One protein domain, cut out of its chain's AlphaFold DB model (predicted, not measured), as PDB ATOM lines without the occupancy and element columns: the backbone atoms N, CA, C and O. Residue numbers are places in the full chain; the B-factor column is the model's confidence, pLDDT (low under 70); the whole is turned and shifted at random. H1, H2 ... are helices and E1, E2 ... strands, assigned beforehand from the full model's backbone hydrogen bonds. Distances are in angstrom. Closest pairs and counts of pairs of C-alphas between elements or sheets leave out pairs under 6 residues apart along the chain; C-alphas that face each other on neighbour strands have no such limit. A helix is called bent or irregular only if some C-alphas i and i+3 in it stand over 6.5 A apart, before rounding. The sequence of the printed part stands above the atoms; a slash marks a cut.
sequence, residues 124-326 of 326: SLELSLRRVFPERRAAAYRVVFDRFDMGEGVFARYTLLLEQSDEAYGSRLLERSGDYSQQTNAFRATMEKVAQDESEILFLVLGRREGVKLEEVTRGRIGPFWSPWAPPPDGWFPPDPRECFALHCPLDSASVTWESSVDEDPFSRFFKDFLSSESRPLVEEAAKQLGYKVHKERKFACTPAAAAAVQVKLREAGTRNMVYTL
ATOM      1  N   SER A 124      28.037-110.768 -29.499       92.38
ATOM      2  CA  SER A 124      27.291-109.967 -28.534       92.38
ATOM      3  C   SER A 124      27.611-108.501 -28.745       92.38
ATOM      4  O   SER A 124      28.735-108.124 -29.058       92.38
ATOM      5  N   LEU A 125      26.592-107.663 -28.602       91.56
ATOM      6  CA  LEU A 125      26.720-106.229 -28.768       91.56
ATOM      7  C   LEU A 125      26.061-105.573 -27.558       91.56
ATOM      8  O   LEU A 125      24.837-105.549 -27.439       91.56
ATOM      9  N   GLU A 126      26.891-105.071 -26.657       90.94
ATOM     10  CA  GLU A 126      26.508-104.522 -25.363       90.94
ATOM     11  C   GLU A 126      26.716-103.012 -25.330       90.94
ATOM     12  O   GLU A 126      27.665-102.473 -25.903       90.94
ATOM     13  N   LEU A 127      25.825-102.328 -24.622       87.44
ATOM     14  CA  LEU A 127      25.866-100.889 -24.421       87.44
ATOM     15  C   LEU A 127      25.752-100.594 -22.931       87.44
ATOM     16  O   LEU A 127      24.856-101.096 -22.257       87.44
ATOM     17  N   SER A 128      26.641 -99.753 -22.414       90.00
ATOM     18  CA  SER A 128      26.597 -99.276 -21.033       90.00
ATOM     19  C   SER A 128      26.650 -97.751 -21.007       90.00
ATOM     20  O   SER A 128      27.576 -97.156 -21.561       90.00
ATOM     21  N   LEU A 129      25.696 -97.110 -20.332       87.50
ATOM     22  CA  LEU A 129      25.760 -95.676 -20.044       87.50
ATOM     23  C   LEU A 129      26.908 -95.406 -19.056       87.50
ATOM     24  O   LEU A 129      27.014 -96.066 -18.024       87.50
ATOM     25  N   ARG A 130      27.776 -94.442 -19.375       91.25
ATOM     26  CA  ARG A 130      28.897 -94.015 -18.519       91.25
ATOM     27  C   ARG A 130      28.574 -92.739 -17.755       91.25
ATOM     28  O   ARG A 130      28.876 -92.646 -16.570       91.25
ATOM     29  N   ARG A 131      28.033 -91.731 -18.448       89.12
ATOM     30  CA  ARG A 131      27.796 -90.395 -17.884       89.12
ATOM     31  C   ARG A 131      26.735 -89.646 -18.678       89.12
ATOM     32  O   ARG A 131      26.680 -89.780 -19.893       89.12
ATOM     33  N   VAL A 132      25.955 -88.810 -18.002       86.31
ATOM     34  CA  VAL A 132      25.041 -87.846 -18.629       86.31
ATOM     35  C   VAL A 132      25.578 -86.434 -18.396       86.31
ATOM     36  O   VAL A 132      26.099 -86.129 -17.321       86.31
ATOM     37  N   PHE A 133      25.470 -85.581 -19.409       85.50
ATOM     38  CA  PHE A 133      25.862 -84.177 -19.402       85.50
ATOM     39  C   PHE A 133      24.632 -83.306 -19.699       85.50
ATOM     40  O   PHE A 133      24.399 -82.981 -20.865       85.50
ATOM     41  N   PRO A 134      23.845 -82.916 -18.679       82.50
ATOM     42  CA  PRO A 134      22.620 -82.140 -18.884       82.50
ATOM     43  C   PRO A 134      22.866 -80.787 -19.564       82.50
ATOM     44  O   PRO A 134      22.158 -80.434 -20.499       82.50
ATOM     45  N   GLU A 135      23.926 -80.082 -19.157       85.50
ATOM     46  CA  GLU A 135      24.263 -78.719 -19.609       85.50
ATOM     47  C   GLU A 135      24.407 -78.596 -21.132       85.50
ATOM     48  O   GLU A 135      23.948 -77.642 -21.749       85.50
ATOM     49  N   ARG A 136      25.040 -79.595 -21.750       82.44
ATOM     50  CA  ARG A 136      25.256 -79.674 -23.203       82.44
ATOM     51  C   ARG A 136      24.382 -80.728 -23.869       82.44
ATOM     52  O   ARG A 136      24.642 -81.101 -25.007       82.44
ATOM     53  N   ARG A 137      23.398 -81.229 -23.118       81.00
ATOM     54  CA  ARG A 137      22.454 -82.264 -23.514       81.00
ATOM     55  C   ARG A 137      23.149 -83.421 -24.246       81.00
ATOM     56  O   ARG A 137      22.999 -83.607 -25.447       81.00
ATOM     57  N   ALA A 138      23.991 -84.164 -23.535       84.75
ATOM     58  CA  ALA A 138      24.739 -85.279 -24.112       84.75
ATOM     59  C   ALA A 138      24.844 -86.461 -23.146       84.75
ATOM     60  O   ALA A 138      24.691 -86.305 -21.936       84.75
ATOM     61  N   ALA A 139      25.122 -87.654 -23.663       86.69
ATOM     62  CA  ALA A 139      25.401 -88.844 -22.867       86.69
ATOM     63  C   ALA A 139      26.606 -89.602 -23.429       86.69
ATOM     64  O   ALA A 139      26.739 -89.765 -24.638       86.69
ATOM     65  N   ALA A 140      27.481 -90.062 -22.538       90.12
ATOM     66  CA  ALA A 140      28.628 -90.897 -22.857       90.12
ATOM     67  C   ALA A 140      28.308 -92.367 -22.610       90.12
ATOM     68  O   ALA A 140      27.763 -92.736 -21.568       90.12
ATOM     69  N   TYR A 141      28.740 -93.209 -23.537       89.81
ATOM     70  CA  TYR A 141      28.484 -94.635 -23.576       89.81
ATOM     71  C   TYR A 141      29.783 -95.417 -23.749       89.81
ATOM     72  O   TYR A 141      30.783 -94.931 -24.285       89.81
ATOM     73  N   ARG A 142      29.747 -96.662 -23.281       93.88
ATOM     74  CA  ARG A 142      30.672 -97.720 -23.670       93.88
ATOM     75  C   ARG A 142      29.905 -98.717 -24.521       93.88
ATOM     76  O   ARG A 142      28.899 -99.251 -24.057       93.88
ATOM     77  N   VAL A 143      30.403 -98.996 -25.712       93.00
ATOM     78  CA  VAL A 143      29.910-100.081 -26.564       93.00
ATOM     79  C   VAL A 143      30.948-101.190 -26.555       93.00
ATOM     80  O   VAL A 143      32.129-100.910 -26.743       93.00
ATOM     81  N   VAL A 144      30.522-102.429 -26.334       95.31
ATOM     82  CA  VAL A 144      31.367-103.620 -26.469       95.31
ATOM     83  C   VAL A 144      30.733-104.519 -27.517       95.31
ATOM     84  O   VAL A 144      29.582-104.920 -27.370       95.31
ATOM     85  N   PHE A 145      31.465-104.809 -28.586       95.31
ATOM     86  CA  PHE A 145      31.040-105.718 -29.640       95.31
ATOM     87  C   PHE A 145      32.004-106.895 -29.723       95.31
ATOM     88  O   PHE A 145      33.100-106.758 -30.269       95.31
ATOM     89  N   ASP A 146      31.591-108.036 -29.183       95.75
ATOM     90  CA  ASP A 146      32.305-109.297 -29.342       95.75
ATOM     91  C   ASP A 146      31.771-110.037 -30.557       95.75
ATOM     92  O   ASP A 146      30.559-110.109 -30.779       95.75
ATOM     93  N   ARG A 147      32.676-110.611 -31.345       94.69
ATOM     94  CA  ARG A 147      32.329-111.460 -32.481       94.69
ATOM     95  C   ARG A 147      33.422-112.477 -32.787       94.69
ATOM     96  O   ARG A 147      34.589-112.277 -32.455       94.69
ATOM     97  N   PHE A 148      33.061-113.520 -33.526       94.00
ATOM     98  CA  PHE A 148      34.025-114.237 -34.355       94.00
ATOM     99  C   PHE A 148      34.108-113.541 -35.717       94.00
ATOM    100  O   PHE A 148      33.116-113.442 -36.447       94.00
ATOM    101  N   ASP A 149      35.273-112.999 -36.042       91.69
ATOM    102  CA  ASP A 149      35.547-112.365 -37.323       91.69
ATOM    103  C   ASP A 149      35.781-113.458 -38.372       91.69
ATOM    104  O   ASP A 149      36.763-114.193 -38.312       91.69
ATOM    105  N   MET A 150      34.857-113.599 -39.324       87.75
ATOM    106  CA  MET A 150      34.960-114.614 -40.377       87.75
ATOM    107  C   MET A 150      36.020-114.276 -41.434       87.75
ATOM    108  O   MET A 150      36.523-115.187 -42.092       87.75
ATOM    109  N   GLY A 151      36.342-112.991 -41.621       87.50
ATOM    110  CA  GLY A 151      37.352-112.550 -42.579       87.50
ATOM    111  C   GLY A 151      38.735-112.988 -42.119       87.50
ATOM    112  O   GLY A 151      39.426-113.719 -42.835       87.50
ATOM    113  N   GLU A 152      39.075-112.624 -40.882       89.56
ATOM    114  CA  GLU A 152      40.355-112.960 -40.245       89.56
ATOM    115  C   GLU A 152      40.374-114.358 -39.603       89.56
ATOM    116  O   GLU A 152      41.446-114.905 -39.363       89.56
ATOM    117  N   GLY A 153      39.213-114.960 -39.337       93.12
ATOM    118  CA  GLY A 153      39.104-116.259 -38.672       93.12
ATOM    119  C   GLY A 153      39.547-116.216 -37.207       93.12
ATOM    120  O   GLY A 153      40.236-117.138 -36.776       93.12
ATOM    121  N   VAL A 154      39.210-115.150 -36.469       95.50
ATOM    122  CA  VAL A 154      39.662-114.887 -35.084       95.50
ATOM    123  C   VAL A 154      38.520-114.434 -34.175       95.50
ATOM    124  O   VAL A 154      37.492-113.956 -34.650       95.50
ATOM    125  N   PHE A 155      38.696-114.526 -32.854       97.00
ATOM    126  CA  PHE A 155      37.793-113.838 -31.922       97.00
ATOM    127  C   PHE A 155      38.211-112.372 -31.814       97.00
ATOM    128  O   PHE A 155      39.393-112.089 -31.617       97.00
ATOM    129  N   ALA A 156      37.261-111.447 -31.908       96.81
ATOM    130  CA  ALA A 156      37.514-110.014 -31.863       96.81
ATOM    131  C   ALA A 156      36.544-109.315 -30.905       96.81
ATOM    132  O   ALA A 156      35.351-109.617 -30.895       96.81
ATOM    133  N   ARG A 157      37.071-108.367 -30.128       97.12
ATOM    134  CA  ARG A 157      36.313-107.422 -29.309       97.12
ATOM    135  C   ARG A 157      36.584-106.020 -29.814       97.12
ATOM    136  O   ARG A 157      37.736-105.596 -29.838       97.12
ATOM    137  N   TYR A 158      35.529-105.285 -30.123       96.88
ATOM    138  CA  TYR A 158      35.586-103.847 -30.341       96.88
ATOM    139  C   TYR A 158      35.018-103.144 -29.114       96.88
ATOM    140  O   TYR A 158      33.888-103.407 -28.716       96.88
ATOM    141  N   THR A 159      35.791-102.252 -28.507       96.88
ATOM    142  CA  THR A 159      35.338-101.397 -27.410       96.88
ATOM    143  C   THR A 159      35.359 -99.951 -27.867       96.88
ATOM    144  O   THR A 159      36.407 -99.449 -28.256       96.88
ATOM    145  N   LEU A 160      34.207 -99.288 -27.831       95.38
ATOM    146  CA  LEU A 160      34.073 -97.893 -28.225       95.38
ATOM    147  C   LEU A 160      33.673 -97.066 -27.013       95.38
ATOM    148  O   LEU A 160      32.744 -97.419 -26.282       95.38
ATOM    149  N   LEU A 161      34.352 -95.944 -26.841       95.69
ATOM    150  CA  LEU A 161      33.986 -94.883 -25.923       95.69
ATOM    151  C   LEU A 161      33.486 -93.718 -26.767       95.69
ATOM    152  O   LEU A 161      34.239 -93.155 -27.562       95.69
ATOM    153  N   LEU A 162      32.203 -93.395 -26.633       91.94
ATOM    154  CA  LEU A 162      31.565 -92.373 -27.455       91.94
ATOM    155  C   LEU A 162      30.582 -91.541 -26.649       91.94
ATOM    156  O   LEU A 162      29.985 -92.022 -25.690       91.94
ATOM    157  N   GLU A 163      30.391 -90.304 -27.070       89.56
ATOM    158  CA  GLU A 163      29.379 -89.383 -26.580       89.56
ATOM    159  C   GLU A 163      28.378 -89.079 -27.696       89.56
ATOM    160  O   GLU A 163      28.758 -88.946 -28.860       89.56
ATOM    161  N   GLN A 164      27.101 -88.968 -27.335       84.06
ATOM    162  CA  GLN A 164      26.007 -88.624 -28.237       84.06
ATOM    163  C   GLN A 164      25.192 -87.441 -27.690       84.06
ATOM    164  O   GLN A 164      24.845 -87.441 -26.506       84.06
ATOM    165  N   SER A 165      24.876 -86.448 -28.531       79.56
ATOM    166  CA  SER A 165      24.076 -85.258 -28.172       79.56
ATOM    167  C   SER A 165      22.550 -85.441 -28.339       79.56
ATOM    168  O   SER A 165      22.087 -86.338 -29.039       79.56
ATOM    169  N   ASP A 166      21.758 -84.587 -27.675       63.41
ATOM    170  CA  ASP A 166      20.292 -84.660 -27.460       63.41
ATOM    171  C   ASP A 166      19.414 -84.290 -28.646       63.41
ATOM    172  O   ASP A 166      18.339 -84.857 -28.805       63.41
ATOM    173  N   GLU A 167      19.893 -83.496 -29.600       55.53
ATOM    174  CA  GLU A 167      19.193 -83.409 -30.894       55.53
ATOM    175  C   GLU A 167      19.174 -84.775 -31.620       55.53
ATOM    176  O   GLU A 167      18.288 -85.044 -32.431       55.53
ATOM    177  N   ALA A 168      20.074 -85.693 -31.236       50.44
ATOM    178  CA  ALA A 168      20.092 -87.095 -31.642       50.44
ATOM    179  C   ALA A 168      19.545 -88.079 -30.575       50.44
ATOM    180  O   ALA A 168      19.575 -89.286 -30.823       50.44
ATOM    181  N   TYR A 169      19.002 -87.625 -29.430       47.03
ATOM    182  CA  TYR A 169      18.303 -88.502 -28.459       47.03
ATOM    183  C   TYR A 169      17.007 -89.088 -29.041       47.03
ATOM    184  O   TYR A 169      16.526 -90.116 -28.568       47.03
ATOM    185  N   GLY A 170      16.447 -88.445 -30.068       42.84
ATOM    186  CA  GLY A 170      15.239 -88.903 -30.754       42.84
ATOM    187  C   GLY A 170      15.482 -89.745 -32.006       42.84
ATOM    188  O   GLY A 170      14.535 -90.331 -32.522       42.84
ATOM    189  N   SER A 171      16.704 -89.822 -32.543       49.53
ATOM    190  CA  SER A 171      16.935 -90.617 -33.752       49.53
ATOM    191  C   SER A 171      18.412 -90.931 -33.989       49.53
ATOM    192  O   SER A 171      19.240 -90.029 -34.083       49.53
ATOM    193  N   ARG A 172      18.712 -92.230 -34.159       57.09
ATOM    194  CA  ARG A 172      19.637 -92.838 -35.150       57.09
ATOM    195  C   ARG A 172      20.595 -93.891 -34.601       57.09
ATOM    196  O   ARG A 172      20.915 -94.795 -35.363       57.09
ATOM    197  N   LEU A 173      21.051 -93.812 -33.347       57.12
ATOM    198  CA  LEU A 173      22.029 -94.780 -32.817       57.12
ATOM    199  C   LEU A 173      21.535 -95.589 -31.623       57.12
ATOM    200  O   LEU A 173      21.684 -96.813 -31.629       57.12
ATOM    201  N   LEU A 174      20.889 -94.943 -30.658       62.03
ATOM    202  CA  LEU A 174      20.400 -95.566 -29.434       62.03
ATOM    203  C   LEU A 174      18.924 -95.206 -29.239       62.03
ATOM    204  O   LEU A 174      18.541 -94.053 -29.414       62.03
ATOM    205  N   GLU A 175      18.103 -96.201 -28.919       56.78
ATOM    206  CA  GLU A 175      16.685 -96.048 -28.594       56.78
ATOM    207  C   GLU A 175      16.506 -96.151 -27.083       56.78
ATOM    208  O   GLU A 175      17.083 -97.018 -26.423       56.78
ATOM    209  N   ARG A 176      15.695 -95.267 -26.508       54.00
ATOM    210  CA  ARG A 176      15.363 -95.337 -25.087       54.00
ATOM    211  C   ARG A 176      14.219 -96.326 -24.872       54.00
ATOM    212  O   ARG A 176      13.172 -96.206 -25.500       54.00
ATOM    213  N   SER A 177      14.388 -97.240 -23.919       47.50
ATOM    214  CA  SER A 177      13.310 -98.066 -23.370       47.50
ATOM    215  C   SER A 177      13.297 -97.910 -21.847       47.50
ATOM    216  O   SER A 177      14.015 -98.599 -21.124       47.50
ATOM    217  N   GLY A 178      12.534 -96.928 -21.350       54.19
ATOM    218  CA  GLY A 178      12.469 -96.603 -19.918       54.19
ATOM    219  C   GLY A 178      13.793 -96.053 -19.375       54.19
ATOM    220  O   GLY A 178      14.272 -95.027 -19.863       54.19
ATOM    221  N   ASP A 179      14.370 -96.729 -18.380       47.66
ATOM    222  CA  ASP A 179      15.687 -96.415 -17.792       47.66
ATOM    223  C   ASP A 179      16.858 -97.053 -18.562       47.66
ATOM    224  O   ASP A 179      18.026 -96.851 -18.225       47.66
ATOM    225  N   TYR A 180      16.560 -97.819 -19.614       46.44
ATOM    226  CA  TYR A 180      17.552 -98.532 -20.405       46.44
ATOM    227  C   TYR A 180      17.785 -97.842 -21.748       46.44
ATOM    228  O   TYR A 180      16.862 -97.370 -22.416       46.44
ATOM    229  N   SER A 181      19.046 -97.820 -22.166       62.16
ATOM    230  CA  SER A 181      19.425 -97.501 -23.540       62.16
ATOM    231  C   SER A 181      19.548 -98.810 -24.312       62.16
ATOM    232  O   SER A 181      20.336 -99.680 -23.941       62.16
ATOM    233  N   GLN A 182      18.757 -98.965 -25.364       63.09
ATOM    234  CA  GLN A 182      18.890-100.038 -26.338       63.09
ATOM    235  C   GLN A 182      19.563 -99.502 -27.596       63.09
ATOM    236  O   GLN A 182      19.626 -98.301 -27.848       63.09
ATOM    237  N   GLN A 183      20.112-100.405 -28.389       67.75
ATOM    238  CA  GLN A 183      20.791-100.044 -29.621       67.75
ATOM    239  C   GLN A 183      19.806-100.080 -30.775       67.75
ATOM    240  O   GLN A 183      19.045-101.037 -30.901       67.75
ATOM    241  N   THR A 184      19.860 -99.079 -31.645       69.56
ATOM    242  CA  THR A 184      19.074 -99.097 -32.883       69.56
ATOM    243  C   THR A 184      19.589-100.178 -33.833       69.56
ATOM    244  O   THR A 184      20.783-100.501 -33.868       69.56
ATOM    245  N   ASN A 185      18.710-100.666 -34.707       71.06
ATOM    246  CA  ASN A 185      19.108-101.547 -35.809       71.06
ATOM    247  C   ASN A 185      20.128-100.880 -36.752       71.06
ATOM    248  O   ASN A 185      21.005-101.553 -37.286       71.06
ATOM    249  N   ALA A 186      20.062 -99.554 -36.921       69.94
ATOM    250  CA  ALA A 186      21.002 -98.800 -37.750       69.94
ATOM    251  C   ALA A 186      22.425 -98.789 -37.166       69.94
ATOM    252  O   ALA A 186      23.410 -98.923 -37.907       69.94
ATOM    253  N   PHE A 187      22.555 -98.664 -35.842       75.19
ATOM    254  CA  PHE A 187      23.847 -98.787 -35.173       75.19
ATOM    255  C   PHE A 187      24.391-100.209 -35.271       75.19
ATOM    256  O   PHE A 187      25.537-100.380 -35.680       75.19
ATOM    257  N   ARG A 188      23.558-101.224 -35.008       78.94
ATOM    258  CA  ARG A 188      23.941-102.634 -35.169       78.94
ATOM    259  C   ARG A 188      24.448-102.926 -36.582       78.94
ATOM    260  O   ARG A 188      25.550-103.442 -36.725       78.94
ATOM    261  N   ALA A 189      23.714-102.513 -37.615       78.31
ATOM    262  CA  ALA A 189      24.124-102.696 -39.008       78.31
ATOM    263  C   ALA A 189      25.444-101.973 -39.333       78.31
ATOM    264  O   ALA A 189      26.264-102.473 -40.099       78.31
ATOM    265  N   THR A 190      25.676-100.801 -38.731       77.75
ATOM    266  CA  THR A 190      26.953-100.086 -38.868       77.75
ATOM    267  C   THR A 190      28.090-100.862 -38.215       77.75
ATOM    268  O   THR A 190      29.128-101.054 -38.843       77.75
ATOM    269  N   MET A 191      27.893-101.325 -36.980       81.12
ATOM    270  CA  MET A 191      28.878-102.134 -36.267       81.12
ATOM    271  C   MET A 191      29.181-103.414 -37.043       81.12
ATOM    272  O   MET A 191      30.341-103.706 -37.285       81.12
ATOM    273  N   GLU A 192      28.177-104.130 -37.541       80.94
ATOM    274  CA  GLU A 192      28.381-105.342 -38.342       80.94
ATOM    275  C   GLU A 192      29.155-105.083 -39.641       80.94
ATOM    276  O   GLU A 192      30.001-105.908 -40.007       80.94
ATOM    277  N   LYS A 193      28.897-103.941 -40.298       79.44
ATOM    278  CA  LYS A 193      29.550-103.528 -41.547       79.44
ATOM    279  C   LYS A 193      31.009-103.117 -41.350       79.44
ATOM    280  O   LYS A 193      31.829-103.447 -42.194       79.44
ATOM    281  N   VAL A 194      31.315-102.362 -40.294       75.56
ATOM    282  CA  VAL A 194      32.629-101.710 -40.119       75.56
ATOM    283  C   VAL A 194      33.536-102.489 -39.158       75.56
ATOM    284  O   VAL A 194      34.753-102.370 -39.217       75.56
ATOM    285  N   ALA A 195      32.984-103.365 -38.314       73.31
ATOM    286  CA  ALA A 195      33.751-104.252 -37.430       73.31
ATOM    287  C   ALA A 195      34.352-105.467 -38.167       73.31
ATOM    288  O   ALA A 195      34.270-106.597 -37.681       73.31
ATOM    289  N   GLN A 196      34.880-105.228 -39.362       68.81
ATOM    290  CA  GLN A 196      35.813-106.093 -40.090       68.81
ATOM    291  C   GLN A 196      37.174-105.397 -40.250       68.81
ATOM    292  O   GLN A 196      38.176-106.045 -40.533       68.81
ATOM    293  N   ASP A 197      37.207-104.081 -40.031       75.62
ATOM    294  CA  ASP A 197      38.366-103.234 -40.255       75.62
ATOM    295  C   ASP A 197      39.122-102.936 -38.943       75.62
ATOM    296  O   ASP A 197      38.708-103.318 -37.837       75.62
ATOM    297  N   GLU A 198      40.263-102.254 -39.066       87.75
ATOM    298  CA  GLU A 198      41.069-101.766 -37.940       87.75
ATOM    299  C   GLU A 198      40.346-100.672 -37.128       87.75
ATOM    300  O   GLU A 198      39.480 -99.955 -37.643       87.75
ATOM    301  N   SER A 199      40.729-100.500 -35.858       92.69
ATOM    302  CA  SER A 199      40.153 -99.490 -34.952       92.69
ATOM    303  C   SER A 199      40.178 -98.070 -35.522       92.69
ATOM    304  O   SER A 199      39.208 -97.334 -35.353       92.69
ATOM    305  N   GLU A 200      41.240 -97.694 -36.241       93.62
ATOM    306  CA  GLU A 200      41.371 -96.383 -36.888       93.62
ATOM    307  C   GLU A 200      40.282 -96.137 -37.942       93.62
ATOM    308  O   GLU A 200      39.693 -95.056 -37.985       93.62
ATOM    309  N   ILE A 201      39.958 -97.140 -38.761       90.69
ATOM    310  CA  ILE A 201      38.915 -97.021 -39.789       90.69
ATOM    311  C   ILE A 201      37.554 -96.843 -39.118       90.69
ATOM    312  O   ILE A 201      36.788 -95.950 -39.487       90.69
ATOM    313  N   LEU A 202      37.271 -97.643 -38.088       90.94
ATOM    314  CA  LEU A 202      36.038 -97.515 -37.316       90.94
ATOM    315  C   LEU A 202      35.947 -96.136 -36.641       90.94
ATOM    316  O   LEU A 202      34.874 -95.527 -36.652       90.94
ATOM    317  N   PHE A 203      37.068 -95.609 -36.139       93.88
ATOM    318  CA  PHE A 203      37.145 -94.264 -35.576       93.88
ATOM    319  C   PHE A 203      36.820 -93.191 -36.620       93.88
ATOM    320  O   PHE A 203      35.978 -92.328 -36.385       93.88
ATOM    321  N   LEU A 204      37.424 -93.258 -37.806       91.50
ATOM    322  CA  LEU A 204      37.174 -92.307 -38.893       91.50
ATOM    323  C   LEU A 204      35.721 -92.345 -39.384       91.50
ATOM    324  O   LEU A 204      35.112 -91.299 -39.610       91.50
ATOM    325  N   VAL A 205      35.151 -93.541 -39.551       88.69
ATOM    326  CA  VAL A 205      33.785 -93.718 -40.066       88.69
ATOM    327  C   VAL A 205      32.742 -93.217 -39.069       88.69
ATOM    328  O   VAL A 205      31.787 -92.545 -39.463       88.69
ATOM    329  N   LEU A 206      32.903 -93.535 -37.784       87.38
ATOM    330  CA  LEU A 206      31.958 -93.121 -36.749       87.38
ATOM    331  C   LEU A 206      32.194 -91.679 -36.281       87.38
ATOM    332  O   LEU A 206      31.224 -90.980 -36.014       87.38
ATOM    333  N   GLY A 207      33.441 -91.207 -36.248       87.81
ATOM    334  CA  GLY A 207      33.794 -89.840 -35.853       87.81
ATOM    335  C   GLY A 207      33.305 -88.764 -36.826       87.81
ATOM    336  O   GLY A 207      33.193 -87.603 -36.453       87.81
ATOM    337  N   ARG A 208      32.957 -89.142 -38.064       85.31
ATOM    338  CA  ARG A 208      32.313 -88.255 -39.049       85.31
ATOM    339  C   ARG A 208      30.789 -88.199 -38.922       85.31
ATOM    340  O   ARG A 208      30.144 -87.512 -39.712       85.31
ATOM    341  N   ARG A 209      30.187 -88.943 -37.988       83.25
ATOM    342  CA  ARG A 209      28.734 -88.922 -37.789       83.25
ATOM    343  C   ARG A 209      28.331 -87.722 -36.948       83.25
ATOM    344  O   ARG A 209      28.813 -87.533 -35.838       83.25
ATOM    345  N   GLU A 210      27.392 -86.950 -37.478       80.00
ATOM    346  CA  GLU A 210      26.777 -85.838 -36.763       80.00
ATOM    347  C   GLU A 210      26.175 -86.306 -35.429       80.00
ATOM    348  O   GLU A 210      25.542 -87.362 -35.351       80.00
ATOM    349  N   GLY A 211      26.411 -85.528 -34.370       80.19
ATOM    350  CA  GLY A 211      25.944 -85.837 -33.021       80.19
ATOM    351  C   GLY A 211      26.705 -86.960 -32.313       80.19
ATOM    352  O   GLY A 211      26.313 -87.315 -31.205       80.19
ATOM    353  N   VAL A 212      27.780 -87.502 -32.902       85.94
ATOM    354  CA  VAL A 212      28.671 -88.485 -32.268       85.94
ATOM    355  C   VAL A 212      30.047 -87.880 -32.064       85.94
ATOM    356  O   VAL A 212      30.677 -87.392 -32.998       85.94
ATOM    357  N   LYS A 213      30.559 -87.990 -30.843       90.38
ATOM    358  CA  LYS A 213      31.952 -87.699 -30.525       90.38
ATOM    359  C   LYS A 213      32.617 -88.966 -30.012       90.38
ATOM    360  O   LYS A 213      32.247 -89.474 -28.959       90.38
ATOM    361  N   LEU A 214      33.599 -89.475 -30.745       93.00
ATOM    362  CA  LEU A 214      34.410 -90.593 -30.275       93.00
ATOM    363  C   LEU A 214      35.517 -90.109 -29.345       93.00
ATOM    364  O   LEU A 214      36.199 -89.126 -29.626       93.00
ATOM    365  N   GLU A 215      35.705 -90.843 -28.257       95.88
ATOM    366  CA  GLU A 215      36.861 -90.714 -27.374       95.88
ATOM    367  C   GLU A 215      37.912 -91.766 -27.738       95.88
ATOM    368  O   GLU A 215      39.084 -91.441 -27.901       95.88
ATOM    369  N   GLU A 216      37.480 -93.017 -27.904       97.19
ATOM    370  CA  GLU A 216      38.364 -94.161 -28.117       97.19
ATOM    371  C   GLU A 216      37.641 -95.270 -28.883       97.19
ATOM    372  O   GLU A 216      36.459 -95.541 -28.659       97.19
ATOM    373  N   VAL A 217      38.374 -95.944 -29.759       97.00
ATOM    374  CA  VAL A 217      37.997 -97.213 -30.370       97.00
ATOM    375  C   VAL A 217      39.160 -98.169 -30.183       97.00
ATOM    376  O   VAL A 217      40.260 -97.877 -30.634       97.00
ATOM    377  N   THR A 218      38.910 -99.319 -29.571       97.62
ATOM    378  CA  THR A 218      39.926-100.339 -29.299       97.62
ATOM    379  C   THR A 218      39.464-101.685 -29.835       97.62
ATOM    380  O   THR A 218      38.327-102.090 -29.595       97.62
ATOM    381  N   ARG A 219      40.336-102.389 -30.557       97.38
ATOM    382  CA  ARG A 219      40.109-103.718 -31.125       97.38
ATOM    383  C   ARG A 219      41.120-104.700 -30.540       97.38
ATOM    384  O   ARG A 219      42.301-104.650 -30.868       97.38
ATOM    385  N   GLY A 220      40.655-105.605 -29.684       97.75
ATOM    386  CA  GLY A 220      41.451-106.721 -29.170       97.75
ATOM    387  C   GLY A 220      41.085-108.017 -29.881       97.75
ATOM    388  O   GLY A 220      39.905-108.308 -30.080       97.75
ATOM    389  N   ARG A 221      42.082-108.815 -30.258       97.88
ATOM    390  CA  ARG A 221      41.886-110.083 -30.974       97.88
ATOM    391  C   ARG A 221      42.531-111.254 -30.242       97.88
ATOM    392  O   ARG A 221      43.568-111.092 -29.609       97.88
ATOM    393  N   ILE A 222      41.925-112.433 -30.358       98.31
ATOM    394  CA  ILE A 222      42.507-113.723 -29.971       98.31
ATOM    395  C   ILE A 222      42.710-114.515 -31.260       98.31
ATOM    396  O   ILE A 222      41.747-115.018 -31.842       98.31
ATOM    397  N   GLY A 223      43.960-114.584 -31.705       96.62
ATOM    398  CA  GLY A 223      44.372-115.097 -33.006       96.62
ATOM    399  C   GLY A 223      45.225-114.082 -33.787       96.62
ATOM    400  O   GLY A 223      45.199-112.884 -33.488       96.62
ATOM    401  N   PRO A 224      45.982-114.524 -34.808       96.38
ATOM    402  CA  PRO A 224      46.101-115.902 -35.297       96.38
ATOM    403  C   PRO A 224      46.881-116.834 -34.349       96.38
ATOM    404  O   PRO A 224      47.445-116.407 -33.342       96.38
ATOM    405  N   PHE A 225      46.892-118.123 -34.673       97.75
ATOM    406  CA  PHE A 225      47.559-119.192 -33.948       97.75
ATOM    407  C   PHE A 225      48.551-119.928 -34.850       97.75
ATOM    408  O   PHE A 225      48.172-120.640 -35.776       97.75
ATOM    409  N   TRP A 226      49.834-119.797 -34.554       97.31
ATOM    410  CA  TRP A 226      50.880-120.545 -35.231       97.31
ATOM    411  C   TRP A 226      51.101-121.901 -34.579       97.31
ATOM    412  O   TRP A 226      51.167-122.022 -33.354       97.31
ATOM    413  N   SER A 227      51.229-122.921 -35.418       95.19
ATOM    414  CA  SER A 227      51.372-124.321 -35.021       95.19
ATOM    415  C   SER A 227      52.087-125.116 -36.122       95.19
ATOM    416  O   SER A 227      52.242-124.599 -37.228       95.19
ATOM    417  N   PRO A 228      52.461-126.389 -35.898       91.81
ATOM    418  CA  PRO A 228      53.008-127.240 -36.959       91.81
ATOM    419  C   PRO A 228      52.092-127.376 -38.188       91.81
ATOM    420  O   PRO A 228      52.569-127.651 -39.285       91.81
ATOM    421  N   TRP A 229      50.781-127.177 -38.014       90.19
ATOM    422  CA  TRP A 229      49.774-127.327 -39.073       90.19
ATOM    423  C   TRP A 229      49.373-126.000 -39.737       90.19
ATOM    424  O   TRP A 229      48.814-126.000 -40.834       90.19
ATOM    425  N   ALA A 230      49.675-124.878 -39.080       92.19
ATOM    426  CA  ALA A 230      49.547-123.513 -39.586       92.19
ATOM    427  C   ALA A 230      50.850-122.766 -39.247       92.19
ATOM    428  O   ALA A 230      50.895-122.035 -38.251       92.19
ATOM    429  N   PRO A 231      51.944-123.048 -39.980       90.81
ATOM    430  CA  PRO A 231      53.267-122.571 -39.611       90.81
ATOM    431  C   PRO A 231      53.385-121.050 -39.774       90.81
ATOM    432  O   PRO A 231      52.694-120.456 -40.608       90.81
ATOM    433  N   PRO A 232      54.269-120.411 -38.994       93.50
ATOM    434  CA  PRO A 232      54.561-118.995 -39.146       93.50
ATOM    435  C   PRO A 232      55.390-118.726 -40.415       93.50
ATOM    436  O   PRO A 232      55.846-119.670 -41.063       93.50
ATOM    437  N   PRO A 233      55.663-117.449 -40.752       91.25
ATOM    438  CA  PRO A 233      56.696-117.113 -41.727       91.25
ATOM    439  C   PRO A 233      58.067-117.691 -41.338       91.25
ATOM    440  O   PRO A 233      58.355-117.907 -40.154       91.25
ATOM    441  N   ASP A 234      58.931-117.885 -42.332       90.19
ATOM    442  CA  ASP A 234      60.249-118.490 -42.137       90.19
ATOM    443  C   ASP A 234      61.070-117.774 -41.052       90.19
ATOM    444  O   ASP A 234      61.133-116.544 -40.966       90.19
ATOM    445  N   GLY A 235      61.711-118.574 -40.199       89.75
ATOM    446  CA  GLY A 235      62.585-118.099 -39.127       89.75
ATOM    447  C   GLY A 235      61.883-117.685 -37.830       89.75
ATOM    448  O   GLY A 235      62.577-117.361 -36.870       89.75
ATOM    449  N   TRP A 236      60.548-117.701 -37.759       94.44
ATOM    450  CA  TRP A 236      59.827-117.449 -36.500       94.44
ATOM    451  C   TRP A 236      59.786-118.660 -35.570       94.44
ATOM    452  O   TRP A 236      59.714-118.486 -34.354       94.44
ATOM    453  N   PHE A 237      59.882-119.869 -36.124       94.75
ATOM    454  CA  PHE A 237      60.078-121.118 -35.386       94.75
ATOM    455  C   PHE A 237      61.445-121.741 -35.708       94.75
ATOM    456  O   PHE A 237      62.011-121.467 -36.771       94.75
ATOM    457  N   PRO A 238      61.990-122.571 -34.798       91.62
ATOM    458  CA  PRO A 238      63.180-123.370 -35.078       91.62
ATOM    459  C   PRO A 238      62.926-124.412 -36.190       91.62
ATOM    460  O   PRO A 238      61.771-124.725 -36.483       91.62
ATOM    461  N   PRO A 239      63.992-125.005 -36.772       89.38
ATOM    462  CA  PRO A 239      63.870-126.002 -37.842       89.38
ATOM    463  C   PRO A 239      63.036-127.244 -37.498       89.38
ATOM    464  O   PRO A 239      62.454-127.837 -38.400       89.38
ATOM    465  N   ASP A 240      62.967-127.638 -36.220       91.31
ATOM    466  CA  ASP A 240      62.021-128.656 -35.740       91.31
ATOM    467  C   ASP A 240      60.854-127.979 -34.994       91.31
ATOM    468  O   ASP A 240      60.957-127.714 -33.792       91.31
ATOM    469  N   PRO A 241      59.736-127.673 -35.679       92.00
ATOM    470  CA  PRO A 241      58.629-126.938 -35.087       92.00
ATOM    471  C   PRO A 241      57.636-127.838 -34.345       92.00
ATOM    472  O   PRO A 241      56.602-127.334 -33.922       92.00
ATOM    473  N   ARG A 242      57.891-129.148 -34.175       91.62
ATOM    474  CA  ARG A 242      56.885-130.119 -33.687       91.62
ATOM    475  C   ARG A 242      56.217-129.749 -32.363       91.62
ATOM    476  O   ARG A 242      55.054-130.084 -32.173       91.62
ATOM    477  N   GLU A 243      56.923-129.058 -31.472       93.62
ATOM    478  CA  GLU A 243      56.417-128.585 -30.171       93.62
ATOM    479  C   GLU A 243      56.200-127.062 -30.118       93.62
ATOM    480  O   GLU A 243      55.951-126.494 -29.051       93.62
ATOM    481  N   CYS A 244      56.308-126.376 -31.255       96.31
ATOM    482  CA  CYS A 244      56.238-124.925 -31.345       96.31
ATOM    483  C   CYS A 244      54.810-124.462 -31.624       96.31
ATOM    484  O   CYS A 244      54.243-124.725 -32.684       96.31
ATOM    485  N   PHE A 245      54.250-123.726 -30.668       97.75
ATOM    486  CA  PHE A 245      52.942-123.104 -30.791       97.75
ATOM    487  C   PHE A 245      53.015-121.669 -30.294       97.75
ATOM    488  O   PHE A 245      53.644-121.409 -29.266       97.75
ATOM    489  N   ALA A 246      52.357-120.751 -30.994       98.19
ATOM    490  CA  ALA A 246      52.278-119.351 -30.600       98.19
ATOM    491  C   ALA A 246      50.901-118.777 -30.942       98.19
ATOM    492  O   ALA A 246      50.504-118.708 -32.099       98.19
ATOM    493  N   LEU A 247      50.160-118.357 -29.924       98.62
ATOM    494  CA  LEU A 247      48.939-117.582 -30.055       98.62
ATOM    495  C   LEU A 247      49.281-116.095 -30.052       98.62
ATOM    496  O   LEU A 247      49.963-115.600 -29.154       98.62
ATOM    497  N   HIS A 248      48.739-115.380 -31.025       98.25
ATOM    498  CA  HIS A 248      48.863-113.942 -31.133       98.25
ATOM    499  C   HIS A 248      47.613-113.292 -30.564       98.25
ATOM    500  O   HIS A 248      46.499-113.748 -30.808       98.25
ATOM    501  N   CYS A 249      47.797-112.197 -29.843       98.44
ATOM    502  CA  CYS A 249      46.707-111.375 -29.347       98.44
ATOM    503  C   CYS A 249      46.995-109.904 -29.689       98.44
ATOM    504  O   CYS A 249      47.517-109.174 -28.840       98.44
ATOM    505  N   PRO A 250      46.757-109.488 -30.952       97.56
ATOM    506  CA  PRO A 250      46.904-108.097 -31.360       97.56
ATOM    507  C   PRO A 250      45.890-107.194 -30.654       97.56
ATOM    508  O   PRO A 250      44.736-107.579 -30.442       97.56
ATOM    509  N   LEU A 251      46.336-105.985 -30.338       97.38
ATOM    510  CA  LEU A 251      45.530-104.901 -29.804       97.38
ATOM    511  C   LEU A 251      45.842-103.634 -30.596       97.38
ATOM    512  O   LEU A 251      46.981-103.176 -30.623       97.38
ATOM    513  N   ASP A 252      44.825-103.057 -31.217       96.44
ATOM    514  CA  ASP A 252      44.933-101.759 -31.871       96.44
ATOM    515  C   ASP A 252      43.897-100.791 -31.301       96.44
ATOM    516  O   ASP A 252      42.780-101.185 -30.970       96.44
ATOM    517  N   SER A 253      44.281 -99.528 -31.131       97.25
ATOM    518  CA  SER A 253      43.403 -98.484 -30.611       97.25
ATOM    519  C   SER A 253      43.593 -97.168 -31.351       97.25
ATOM    520  O   SER A 253      44.714 -96.785 -31.673       97.25
ATOM    521  N   ALA A 254      42.498 -96.448 -31.562       97.31
ATOM    522  CA  ALA A 254      42.474 -95.057 -31.979       97.31
ATOM    523  C   ALA A 254      41.814 -94.240 -30.862       97.31
ATOM    524  O   ALA A 254      40.669 -94.504 -30.504       97.31
ATOM    525  N   SER A 255      42.533 -93.279 -30.282       97.25
ATOM    526  CA  SER A 255      42.042 -92.484 -29.148       97.25
ATOM    527  C   SER A 255      42.522 -91.042 -29.207       97.25
ATOM    528  O   SER A 255      43.636 -90.769 -29.653       97.25
ATOM    529  N   VAL A 256      41.702 -90.124 -28.698       97.06
ATOM    530  CA  VAL A 256      42.066 -88.709 -28.500       97.06
ATOM    531  C   VAL A 256      42.923 -88.479 -27.252       97.06
ATOM    532  O   VAL A 256      43.434 -87.382 -27.052       97.06
ATOM    533  N   THR A 257      43.070 -89.488 -26.390       94.75
ATOM    534  CA  THR A 257      43.828 -89.380 -25.131       94.75
ATOM    535  C   THR A 257      45.309 -89.705 -25.279       94.75
ATOM    536  O   THR A 257      46.079 -89.492 -24.346       94.75
ATOM    537  N   TRP A 258      45.710 -90.274 -26.413       93.50
ATOM    538  CA  TRP A 258      47.097 -90.624 -26.687       93.50
ATOM    539  C   TRP A 258      47.910 -89.382 -27.068       93.50
ATOM    540  O   TRP A 258      47.469 -88.561 -27.871       93.50
ATOM    541  N   GLU A 259      49.129 -89.272 -26.539       93.19
ATOM    542  CA  GLU A 259      50.038 -88.161 -26.857       93.19
ATOM    543  C   GLU A 259      50.612 -88.279 -28.278       93.19
ATOM    544  O   GLU A 259      50.748 -87.289 -29.001       93.19
ATOM    545  N   SER A 260      50.925 -89.502 -28.708       94.69
ATOM    546  CA  SER A 260      51.521 -89.796 -30.010       94.69
ATOM    547  C   SER A 260      51.023 -91.130 -30.568       94.69
ATOM    548  O   SER A 260      50.501 -91.971 -29.836       94.69
ATOM    549  N   SER A 261      51.148 -91.305 -31.887       95.38
ATOM    550  CA  SER A 261      50.884 -92.598 -32.520       95.38
ATOM    551  C   SER A 261      52.125 -93.477 -32.417       95.38
ATOM    552  O   SER A 261      53.216 -93.026 -32.766       95.38
ATOM    553  N   VAL A 262      51.955 -94.726 -31.992       95.25
ATOM    554  CA  VAL A 262      53.039 -95.704 -31.837       95.25
ATOM    555  C   VAL A 262      52.575 -97.054 -32.400       95.25
ATOM    556  O   VAL A 262      51.441 -97.474 -32.176       95.25
ATOM    557  N   ASP A 263      53.436 -97.708 -33.176       95.19
ATOM    558  CA  ASP A 263      53.189 -99.042 -33.729       95.19
ATOM    559  C   ASP A 263      54.292 -99.978 -33.246       95.19
ATOM    560  O   ASP A 263      55.442 -99.890 -33.677       95.19
ATOM    561  N   GLU A 264      53.938-100.824 -32.290       94.81
ATOM    562  CA  GLU A 264      54.791-101.874 -31.752       94.81
ATOM    563  C   GLU A 264      54.390-103.243 -32.330       94.81
ATOM    564  O   GLU A 264      54.975-104.244 -31.938       94.81
ATOM    565  N   ASP A 265      53.418-103.349 -33.248       94.31
ATOM    566  CA  ASP A 265      53.025-104.635 -33.841       94.31
ATOM    567  C   ASP A 265      53.911-104.978 -35.057       94.31
ATOM    568  O   ASP A 265      53.780-104.359 -36.112       94.31
ATOM    569  N   PRO A 266      54.762-106.022 -34.995       92.50
ATOM    570  CA  PRO A 266      55.691-106.357 -36.078       92.50
ATOM    571  C   PRO A 266      54.993-106.865 -37.350       92.50
ATOM    572  O   PRO A 266      55.648-107.044 -38.378       92.50
ATOM    573  N   PHE A 267      53.686-107.141 -37.290       92.06
ATOM    574  CA  PHE A 267      52.890-107.605 -38.429       92.06
ATOM    575  C   PHE A 267      51.885-106.568 -38.928       92.06
ATOM    576  O   PHE A 267      51.156-106.855 -39.879       92.06
ATOM    577  N   SER A 268      51.810-105.397 -38.294       89.44
ATOM    578  CA  SER A 268      50.937-104.312 -38.728       89.44
ATOM    579  C   SER A 268      51.753-103.131 -39.247       89.44
ATOM    580  O   SER A 268      52.980-103.104 -39.178       89.44
ATOM    581  N   ARG A 269      51.045-102.198 -39.875       88.12
ATOM    582  CA  ARG A 269      51.525-100.861 -40.232       88.12
ATOM    583  C   ARG A 269      50.374 -99.893 -40.025       88.12
ATOM    584  O   ARG A 269      49.216-100.322 -40.001       88.12
ATOM    585  N   PHE A 270      50.634 -98.594 -39.932       90.50
ATOM    586  CA  PHE A 270      49.544 -97.623 -39.861       90.50
ATOM    587  C   PHE A 270      48.684 -97.654 -41.126       90.50
ATOM    588  O   PHE A 270      49.189 -97.845 -42.233       90.50
ATOM    589  N   PHE A 271      47.383 -97.393 -40.981       88.06
ATOM    590  CA  PHE A 271      46.445 -97.414 -42.106       88.06
ATOM    591  C   PHE A 271      46.889 -96.480 -43.241       88.06
ATOM    592  O   PHE A 271      46.887 -96.856 -44.413       88.06
ATOM    593  N   LYS A 272      47.383 -95.288 -42.883       86.88
ATOM    594  CA  LYS A 272      47.928 -94.293 -43.823       86.88
ATOM    595  C   LYS A 272      49.090 -94.800 -44.688       86.88
ATOM    596  O   LYS A 272      49.394 -94.182 -45.710       86.88
ATOM    597  N   ASP A 273      49.756 -95.882 -44.293       88.56
ATOM    598  CA  ASP A 273      50.882 -96.474 -45.022       88.56
ATOM    599  C   ASP A 273      50.441 -97.388 -46.165       88.56
ATOM    600  O   ASP A 273      51.241 -97.683 -47.050       88.56
ATOM    601  N   PHE A 274      49.159 -97.757 -46.203       88.31
ATOM    602  CA  PHE A 274      48.546 -98.505 -47.302       88.31
ATOM    603  C   PHE A 274      47.801 -97.613 -48.303       88.31
ATOM    604  O   PHE A 274      47.358 -98.090 -49.347       88.31
ATOM    605  N   LEU A 275      47.636 -96.327 -47.991       89.31
ATOM    606  CA  LEU A 275      46.871 -95.400 -48.816       89.31
ATOM    607  C   LEU A 275      47.675 -94.896 -50.013       89.31
ATOM    608  O   LEU A 275      48.887 -94.689 -49.938       89.31
ATOM    609  N   SER A 276      46.962 -94.617 -51.107       91.94
ATOM    610  CA  SER A 276      47.525 -93.900 -52.248       91.94
ATOM    611  C   SER A 276      47.949 -92.479 -51.859       91.94
ATOM    612  O   SER A 276      47.458 -91.906 -50.879       91.94
ATOM    613  N   SER A 277      48.821 -91.876 -52.669       92.31
ATOM    614  CA  SER A 277      49.250 -90.479 -52.519       92.31
ATOM    615  C   SER A 277      48.086 -89.482 -52.519       92.31
ATOM    616  O   SER A 277      48.187 -88.437 -51.887       92.31
ATOM    617  N   GLU A 278      46.976 -89.814 -53.180       92.38
ATOM    618  CA  GLU A 278      45.760 -88.994 -53.219       92.38
ATOM    619  C   GLU A 278      44.899 -89.150 -51.956       92.38
ATOM    620  O   GLU A 278      44.325 -88.180 -51.467       92.38
ATOM    621  N   SER A 279      44.815 -90.364 -51.397       90.38
ATOM    622  CA  SER A 279      43.954 -90.652 -50.238       90.38
ATOM    623  C   SER A 279      44.616 -90.322 -48.902       90.38
ATOM    624  O   SER A 279      43.930 -89.964 -47.944       90.38
ATOM    625  N   ARG A 280      45.949 -90.428 -48.821       92.56
ATOM    626  CA  ARG A 280      46.704 -90.177 -47.586       92.56
ATOM    627  C   ARG A 280      46.446 -88.776 -47.002       92.56
ATOM    628  O   ARG A 280      46.105 -88.723 -45.820       92.56
ATOM    629  N   PRO A 281      46.510 -87.666 -47.769       93.50
ATOM    630  CA  PRO A 281      46.244 -86.331 -47.228       93.50
ATOM    631  C   PRO A 281      44.837 -86.184 -46.633       93.50
ATOM    632  O   PRO A 281      44.669 -85.512 -45.620       93.50
ATOM    633  N   LEU A 282      43.831 -86.848 -47.218       91.06
ATOM    634  CA  LEU A 282      42.448 -86.803 -46.730       91.06
ATOM    635  C   LEU A 282      42.300 -87.469 -45.357       91.06
ATOM    636  O   LEU A 282      41.528 -87.005 -44.515       91.06
ATOM    637  N   VAL A 283      43.024 -88.566 -45.130       91.06
ATOM    638  CA  VAL A 283      43.024 -89.271 -43.843       91.06
ATOM    639  C   VAL A 283      43.847 -88.518 -42.806       91.06
ATOM    640  O   VAL A 283      43.396 -88.379 -41.674       91.06
ATOM    641  N   GLU A 284      45.002 -87.968 -43.181       92.62
ATOM    642  CA  GLU A 284      45.816 -87.152 -42.274       92.62
ATOM    643  C   GLU A 284      45.083 -85.889 -41.817       92.62
ATOM    644  O   GLU A 284      45.149 -85.532 -40.641       92.62
ATOM    645  N   GLU A 285      44.351 -85.234 -42.717       93.38
ATOM    646  CA  GLU A 285      43.522 -84.082 -42.369       93.38
ATOM    647  C   GLU A 285      42.372 -84.481 -41.437       93.38
ATOM    648  O   GLU A 285      42.164 -83.848 -40.404       93.38
ATOM    649  N   ALA A 286      41.682 -85.590 -41.721       91.44
ATOM    650  CA  ALA A 286      40.643 -86.099 -40.828       91.44
ATOM    651  C   ALA A 286      41.195 -86.475 -39.441       91.44
ATOM    652  O   ALA A 286      40.557 -86.186 -38.431       91.44
ATOM    653  N   ALA A 287      42.390 -87.064 -39.374       92.38
ATOM    654  CA  ALA A 287      43.057 -87.381 -38.116       92.38
ATOM    655  C   ALA A 287      43.427 -86.122 -37.321       92.38
ATOM    656  O   ALA A 287      43.272 -86.105 -36.100       92.38
ATOM    657  N   LYS A 288      43.857 -85.044 -37.994       93.31
ATOM    658  CA  LYS A 288      44.094 -83.739 -37.353       93.31
ATOM    659  C   LYS A 288      42.803 -83.133 -36.811       93.31
ATOM    660  O   LYS A 288      42.785 -82.704 -35.663       93.31
ATOM    661  N   GLN A 289      41.735 -83.134 -37.609       93.69
ATOM    662  CA  GLN A 289      40.437 -82.572 -37.226       93.69
ATOM    663  C   GLN A 289      39.805 -83.315 -36.047       93.69
ATOM    664  O   GLN A 289      39.274 -82.693 -35.132       93.69
ATOM    665  N   LEU A 290      39.880 -84.647 -36.059       93.31
ATOM    666  CA  LEU A 290      39.342 -85.491 -34.994       93.31
ATOM    667  C   LEU A 290      40.281 -85.607 -33.785       93.31
ATOM    668  O   LEU A 290      39.851 -86.042 -32.720       93.31
ATOM    669  N   GLY A 291      41.553 -85.229 -33.934       95.12
ATOM    670  CA  GLY A 291      42.525 -85.160 -32.846       95.12
ATOM    671  C   GLY A 291      42.941 -86.511 -32.256       95.12
ATOM    672  O   GLY A 291      43.456 -86.534 -31.142       95.12
ATOM    673  N   TYR A 292      42.734 -87.630 -32.957       96.44
ATOM    674  CA  TYR A 292      43.103 -88.956 -32.448       96.44
ATOM    675  C   TYR A 292      44.556 -89.332 -32.781       96.44
ATOM    676  O   TYR A 292      45.176 -88.791 -33.706       96.44
ATOM    677  N   LYS A 293      45.099 -90.289 -32.026       97.06
ATOM    678  CA  LYS A 293      46.324 -91.039 -32.341       97.06
ATOM    679  C   LYS A 293      46.040 -92.531 -32.326       97.06
ATOM    680  O   LYS A 293      45.046 -92.970 -31.751       97.06
ATOM    681  N   VAL A 294      46.930 -93.292 -32.957       96.94
ATOM    682  CA  VAL A 294      46.795 -94.743 -33.113       96.94
ATOM    683  C   VAL A 294      47.895 -95.450 -32.346       96.94
ATOM    684  O   VAL A 294      49.069 -95.133 -32.530       96.94
ATOM    685  N   HIS A 295      47.513 -96.421 -31.524       97.19
ATOM    686  CA  HIS A 295      48.437 -97.302 -30.831       97.19
ATOM    687  C   HIS A 295      48.198 -98.749 -31.250       97.19
ATOM    688  O   HIS A 295      47.060 -99.216 -31.179       97.19
ATOM    689  N   LYS A 296      49.250 -99.451 -31.673       97.12
ATOM    690  CA  LYS A 296      49.196-100.870 -32.037       97.12
ATOM    691  C   LYS A 296      50.230-101.643 -31.232       97.12
ATOM    692  O   LYS A 296      51.383-101.239 -31.158       97.12
ATOM    693  N   GLU A 297      49.816-102.752 -30.639       96.62
ATOM    694  CA  GLU A 297      50.685-103.671 -29.908       96.62
ATOM    695  C   GLU A 297      50.214-105.115 -30.095       96.62
ATOM    696  O   GLU A 297      49.102-105.389 -30.562       96.62
ATOM    697  N   ARG A 298      51.048-106.077 -29.704       97.31
ATOM    698  CA  ARG A 298      50.698-107.492 -29.766       97.31
ATOM    699  C   ARG A 298      51.228-108.248 -28.563       97.31
ATOM    700  O   ARG A 298      52.405-108.197 -28.229       97.31
ATOM    701  N   LYS A 299      50.364-109.045 -27.942       97.75
ATOM    702  CA  LYS A 299      50.802-110.061 -26.980       97.75
ATOM    703  C   LYS A 299      50.996-111.393 -27.691       97.75
ATOM    704  O   LYS A 299      50.254-111.722 -28.616       97.75
ATOM    705  N   PHE A 300      51.952-112.175 -27.214       98.19
ATOM    706  CA  PHE A 300      52.165-113.552 -27.636       98.19
ATOM    707  C   PHE A 300      52.024-114.459 -26.424       98.19
ATOM    708  O   PHE A 300      52.594-114.171 -25.377       98.19
ATOM    709  N   ALA A 301      51.304-115.563 -26.566       98.44
ATOM    710  CA  ALA A 301      51.428-116.703 -25.670       98.44
ATOM    711  C   ALA A 301      52.008-117.859 -26.471       98.44
ATOM    712  O   ALA A 301      51.504-118.152 -27.551       98.44
ATOM    713  N   CYS A 302      53.045-118.527 -25.984       98.19
ATOM    714  CA  CYS A 302      53.701-119.595 -26.729       98.19
ATOM    715  C   CYS A 302      54.145-120.762 -25.847       98.19
ATOM    716  O   CYS A 302      54.258-120.650 -24.626       98.19
ATOM    717  N   THR A 303      54.426-121.903 -26.473       98.06
ATOM    718  CA  THR A 303      55.122-122.998 -25.791       98.06
ATOM    719  C   THR A 303      56.580-122.634 -25.503       98.06
ATOM    720  O   THR A 303      57.168-121.818 -26.222       98.06
ATOM    721  N   PRO A 304      57.215-123.281 -24.507       96.81
ATOM    722  CA  PRO A 304      58.644-123.102 -24.240       96.81
ATOM    723  C   PRO A 304      59.531-123.308 -25.477       96.81
ATOM    724  O   PRO A 304      60.492-122.570 -25.668       96.81
ATOM    725  N   ALA A 305      59.171-124.257 -26.351       96.38
ATOM    726  CA  ALA A 305      59.909-124.550 -27.579       96.38
ATOM    727  C   ALA A 305      59.902-123.389 -28.596       96.38
ATOM    728  O   ALA A 305      60.872-123.215 -29.329       96.38
ATOM    729  N   ALA A 306      58.842-122.573 -28.622       96.81
ATOM    730  CA  ALA A 306      58.724-121.425 -29.523       96.81
ATOM    731  C   ALA A 306      59.266-120.116 -28.917       96.81
ATOM    732  O   ALA A 306      59.672-119.217 -29.655       96.81
ATOM    733  N   ALA A 307      59.289-119.997 -27.584       96.12
ATOM    734  CA  ALA A 307      59.513-118.730 -26.886       96.12
ATOM    735  C   ALA A 307      60.824-118.026 -27.272       96.12
ATOM    736  O   ALA A 307      60.817-116.831 -27.567       96.12
ATOM    737  N   ALA A 308      61.942-118.758 -27.310       94.94
ATOM    738  CA  ALA A 308      63.247-118.173 -27.619       94.94
ATOM    739  C   ALA A 308      63.305-117.599 -29.047       94.94
ATOM    740  O   ALA A 308      63.785-116.482 -29.240       94.94
ATOM    741  N   ALA A 309      62.778-118.331 -30.034       95.25
ATOM    742  CA  ALA A 309      62.755-117.893 -31.429       95.25
ATOM    743  C   ALA A 309      61.859-116.659 -31.617       95.25
ATOM    744  O   ALA A 309      62.288-115.669 -32.213       95.25
ATOM    745  N   VAL A 310      60.662-116.667 -31.016       95.81
ATOM    746  CA  VAL A 310      59.742-115.518 -31.036       95.81
ATOM    747  C   VAL A 310      60.402-114.285 -30.413       95.81
ATOM    748  O   VAL A 310      60.392-113.215 -31.015       95.81
ATOM    749  N   GLN A 311      61.044-114.418 -29.251       95.88
ATOM    750  CA  GLN A 311      61.727-113.295 -28.597       95.88
ATOM    751  C   GLN A 311      62.880-112.726 -29.431       95.88
ATOM    752  O   GLN A 311      63.063-111.509 -29.461       95.88
ATOM    753  N   VAL A 312      63.659-113.574 -30.109       95.44
ATOM    754  CA  VAL A 312      64.708-113.114 -31.031       95.44
ATOM    755  C   VAL A 312      64.095-112.276 -32.152       95.44
ATOM    756  O   VAL A 312      64.545-111.153 -32.364       95.44
ATOM    757  N   LYS A 313      63.022-112.756 -32.790       95.25
ATOM    758  CA  LYS A 313      62.345-112.019 -33.867       95.25
ATOM    759  C   LYS A 313      61.733-110.700 -33.417       95.25
ATOM    760  O   LYS A 313      61.847-109.709 -34.131       95.25
ATOM    761  N   LEU A 314      61.160-110.647 -32.220       95.00
ATOM    762  CA  LEU A 314      60.630-109.398 -31.669       95.00
ATOM    763  C   LEU A 314      61.726-108.366 -31.386       95.00
ATOM    764  O   LEU A 314      61.508-107.181 -31.640       95.00
ATOM    765  N   ARG A 315      62.905-108.812 -30.925       94.88
ATOM    766  CA  ARG A 315      64.081-107.945 -30.753       94.88
ATOM    767  C   ARG A 315      64.638-107.457 -32.086       94.88
ATOM    768  O   ARG A 315      64.955-106.279 -32.192       94.88
ATOM    769  N   GLU A 316      64.733-108.327 -33.090       95.00
ATOM    770  CA  GLU A 316      65.145-107.951 -34.454       95.00
ATOM    771  C   GLU A 316      64.192-106.917 -35.068       95.00
ATOM    772  O   GLU A 316      64.638-105.986 -35.733       95.00
ATOM    773  N   ALA A 317      62.890-107.043 -34.798       92.56
ATOM    774  CA  ALA A 317      61.875-106.080 -35.216       92.56
ATOM    775  C   ALA A 317      61.862-104.785 -34.376       92.56
ATOM    776  O   ALA A 317      61.112-103.867 -34.694       92.56
ATOM    777  N   GLY A 318      62.660-104.699 -33.303       93.75
ATOM    778  CA  GLY A 318      62.733-103.521 -32.434       93.75
ATOM    779  C   GLY A 318      61.488-103.277 -31.575       93.75
ATOM    780  O   GLY A 318      61.301-102.163 -31.096       93.75
ATOM    781  N   THR A 319      60.647-104.296 -31.373       93.75
ATOM    782  CA  THR A 319      59.365-104.160 -30.659       93.75
ATOM    783  C   THR A 319      59.467-104.569 -29.191       93.75
ATOM    784  O   THR A 319      60.261-105.439 -28.822       93.75
ATOM    785  N   ARG A 320      58.617-103.989 -28.339       92.25
ATOM    786  CA  ARG A 320      58.553-104.267 -26.888       92.25
ATOM    787  C   ARG A 320      57.368-105.148 -26.483       92.25
ATOM    788  O   ARG A 320      56.902-105.104 -25.347       92.25
ATOM    789  N   ASN A 321      56.892-105.964 -27.418       95.06
ATOM    790  CA  ASN A 321      55.758-106.856 -27.218       95.06
ATOM    791  C   ASN A 321      55.980-107.879 -26.100       95.06
ATOM    792  O   ASN A 321      57.070-108.426 -25.920       95.06
ATOM    793  N   MET A 322      54.903-108.192 -25.382       96.00
ATOM    794  CA  MET A 322      54.940-109.165 -24.294       96.00
ATOM    795  C   MET A 322      54.873-110.598 -24.829       96.00
ATOM    796  O   MET A 322      53.988-110.926 -25.620       96.00
ATOM    797  N   VAL A 323      55.754-111.462 -24.323       97.25
ATOM    798  CA  VAL A 323      55.748-112.906 -24.588       97.25
ATOM    799  C   VAL A 323      55.470-113.653 -23.289       97.25
ATOM    800  O   VAL A 323      56.237-113.554 -22.331       97.25
ATOM    801  N   TYR A 324      54.378-114.408 -23.266       97.88
ATOM    802  CA  TYR A 324      53.984-115.300 -22.185       97.88
ATOM    803  C   TYR A 324      54.289-116.743 -22.577       97.88
ATOM    804  O   TYR A 324      53.998-117.161 -23.696       97.88
ATOM    805  N   THR A 325      54.836-117.519 -21.650       96.75
ATOM    806  CA  THR A 325      55.119-118.944 -21.858       96.75
ATOM    807  C   THR A 325      54.138-119.787 -21.041       96.75
ATOM    808  O   THR A 325      53.791-119.381 -19.929       96.75
ATOM    809  N   LEU A 326      53.673-120.914 -21.605       92.44
ATOM    810  CA  LEU A 326      52.801-121.895 -20.927       92.44
ATOM    811  C   LEU A 326      53.366-122.473 -19.630       92.44
ATOM    812  O   LEU A 326      54.604-122.639 -19.548       92.44
TER     813      LEU A 326
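What this domain is: This is residues 124 to 326 of the 326 residues of an uncharacterized protein of Elusimicrobia bacterium GWA2_69_24 (UniProt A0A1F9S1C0). A long, twisted sheet of seven strands, curled like part of a barrel, makes the body; H2 packs on one face of it, and H4 packs along its E8 and E9 edge near one end of the longest axis. The small hairpin E4 and E5 packs beside E1 on the other edge, while H1 and H3 only graze the sheet, and two long links without named elements run over residues 223 to 245 and 256 to 278. The printed part has 203 residues, with four named helices and nine named strands in the order E1 E2 E3 E4 E5 H1 H2 E6 E7 H3 E8 H4 E9. The large sheet is mixed, in the order E1, E2, E3, E6, E7, E8, E9, and the class is mixed, helices and strands. The whole is only just compact, close to loose, with a radius of gyration of the C-alphas of 19.6 A, and its outline is elongated, 62 by 39 by 26 A.

How they stand to each other: E1, residues 124 to 133, E2, residues 138 to 149, and E3, residues 154 to 165, form a meander, each strand the antiparallel neighbour of the one before. N 126 and O 144 are 2.8 A apart between E1 and E2, and N 143 and O 160 are 2.9 A apart between E2 and E3, both within hydrogen-bond range. E4, residues 174 to 177, and E5, residues 180 to 183, are an antiparallel hairpin with N 175 and O 182 at 2.8 A; the closest C-alphas of E1 and E5 are those of Leu 127 and Gln 182, 7.3 A apart. H1, residues 185 to 194, only grazes the large sheet with residues 188 to 192. H2, residues 199 to 207, is close to H1 but not clearly touching it, with the C-alphas of Val 194 and Leu 202 at 6.1 A. E6, residues 212 to 222, bends by 64 degrees at residue 215 and is antiparallel to E3, with N 159 and O 218 at 2.8 A. H2 has a height over the sheet of 7.4 A and runs along E6, at 22 degrees on the local plane. E7, residues 246 to 255, is antiparallel to E6, with N 217 and O 254 at 2.8 A. H3, residues 279 to 290, only just touches H2, with 3 pairs of C-alphas within 8 A, the closest those of Gly 207 and Leu 290 at 7.1 A. E8, residues 293 to 302, is antiparallel to E7, with N 251 and O 297 at 2.8 A. H4, residues 304 to 316, and E9, residues 323 to 325, complete with E8 a strand-helix-strand unit, two parallel strands with a helix between, whose crossover is right-handed; N 324 and O 300 are 2.8 A apart. H2, H4 and the sheet make two layers, helices on one face of a sheet. Every O i to N i+4 pair is within hydrogen-bond range in H1, H2 and H3, against 7 of 9 in H4.

Where its parts are: E1 begins at C-alpha 124, (27.291, -109.967, -28.534), and is 27.4 A long. E2 measures 32.0 A, E3 34.2 A, E6 28.9 A, E7 28.8 A and E8 30.0 A. H3 measures 16.7 A; H4 measures 19.4 A and is irregular, with C-alphas 305 and 308 at 7.2 A. E9 ends at C-alpha 325, (55.119, -118.944, -21.858).

The domain as a whole: The C-alphas farthest apart are those of Glu 135 and Asp 240, at 64.6 A. The printed part has no cut and ends at the chain's last residue, 326. The links E6 to E7 and E7 to H3 are long, 23 residues each; residues 225 to 226 pair antiparallel with 246 to 247 of E7, and 262 to 263 pair parallel with 295 to 296 of E8. The mean pLDDT of the printed part is 88.3, and residues 166 to 184, 186 and 196 are under 70.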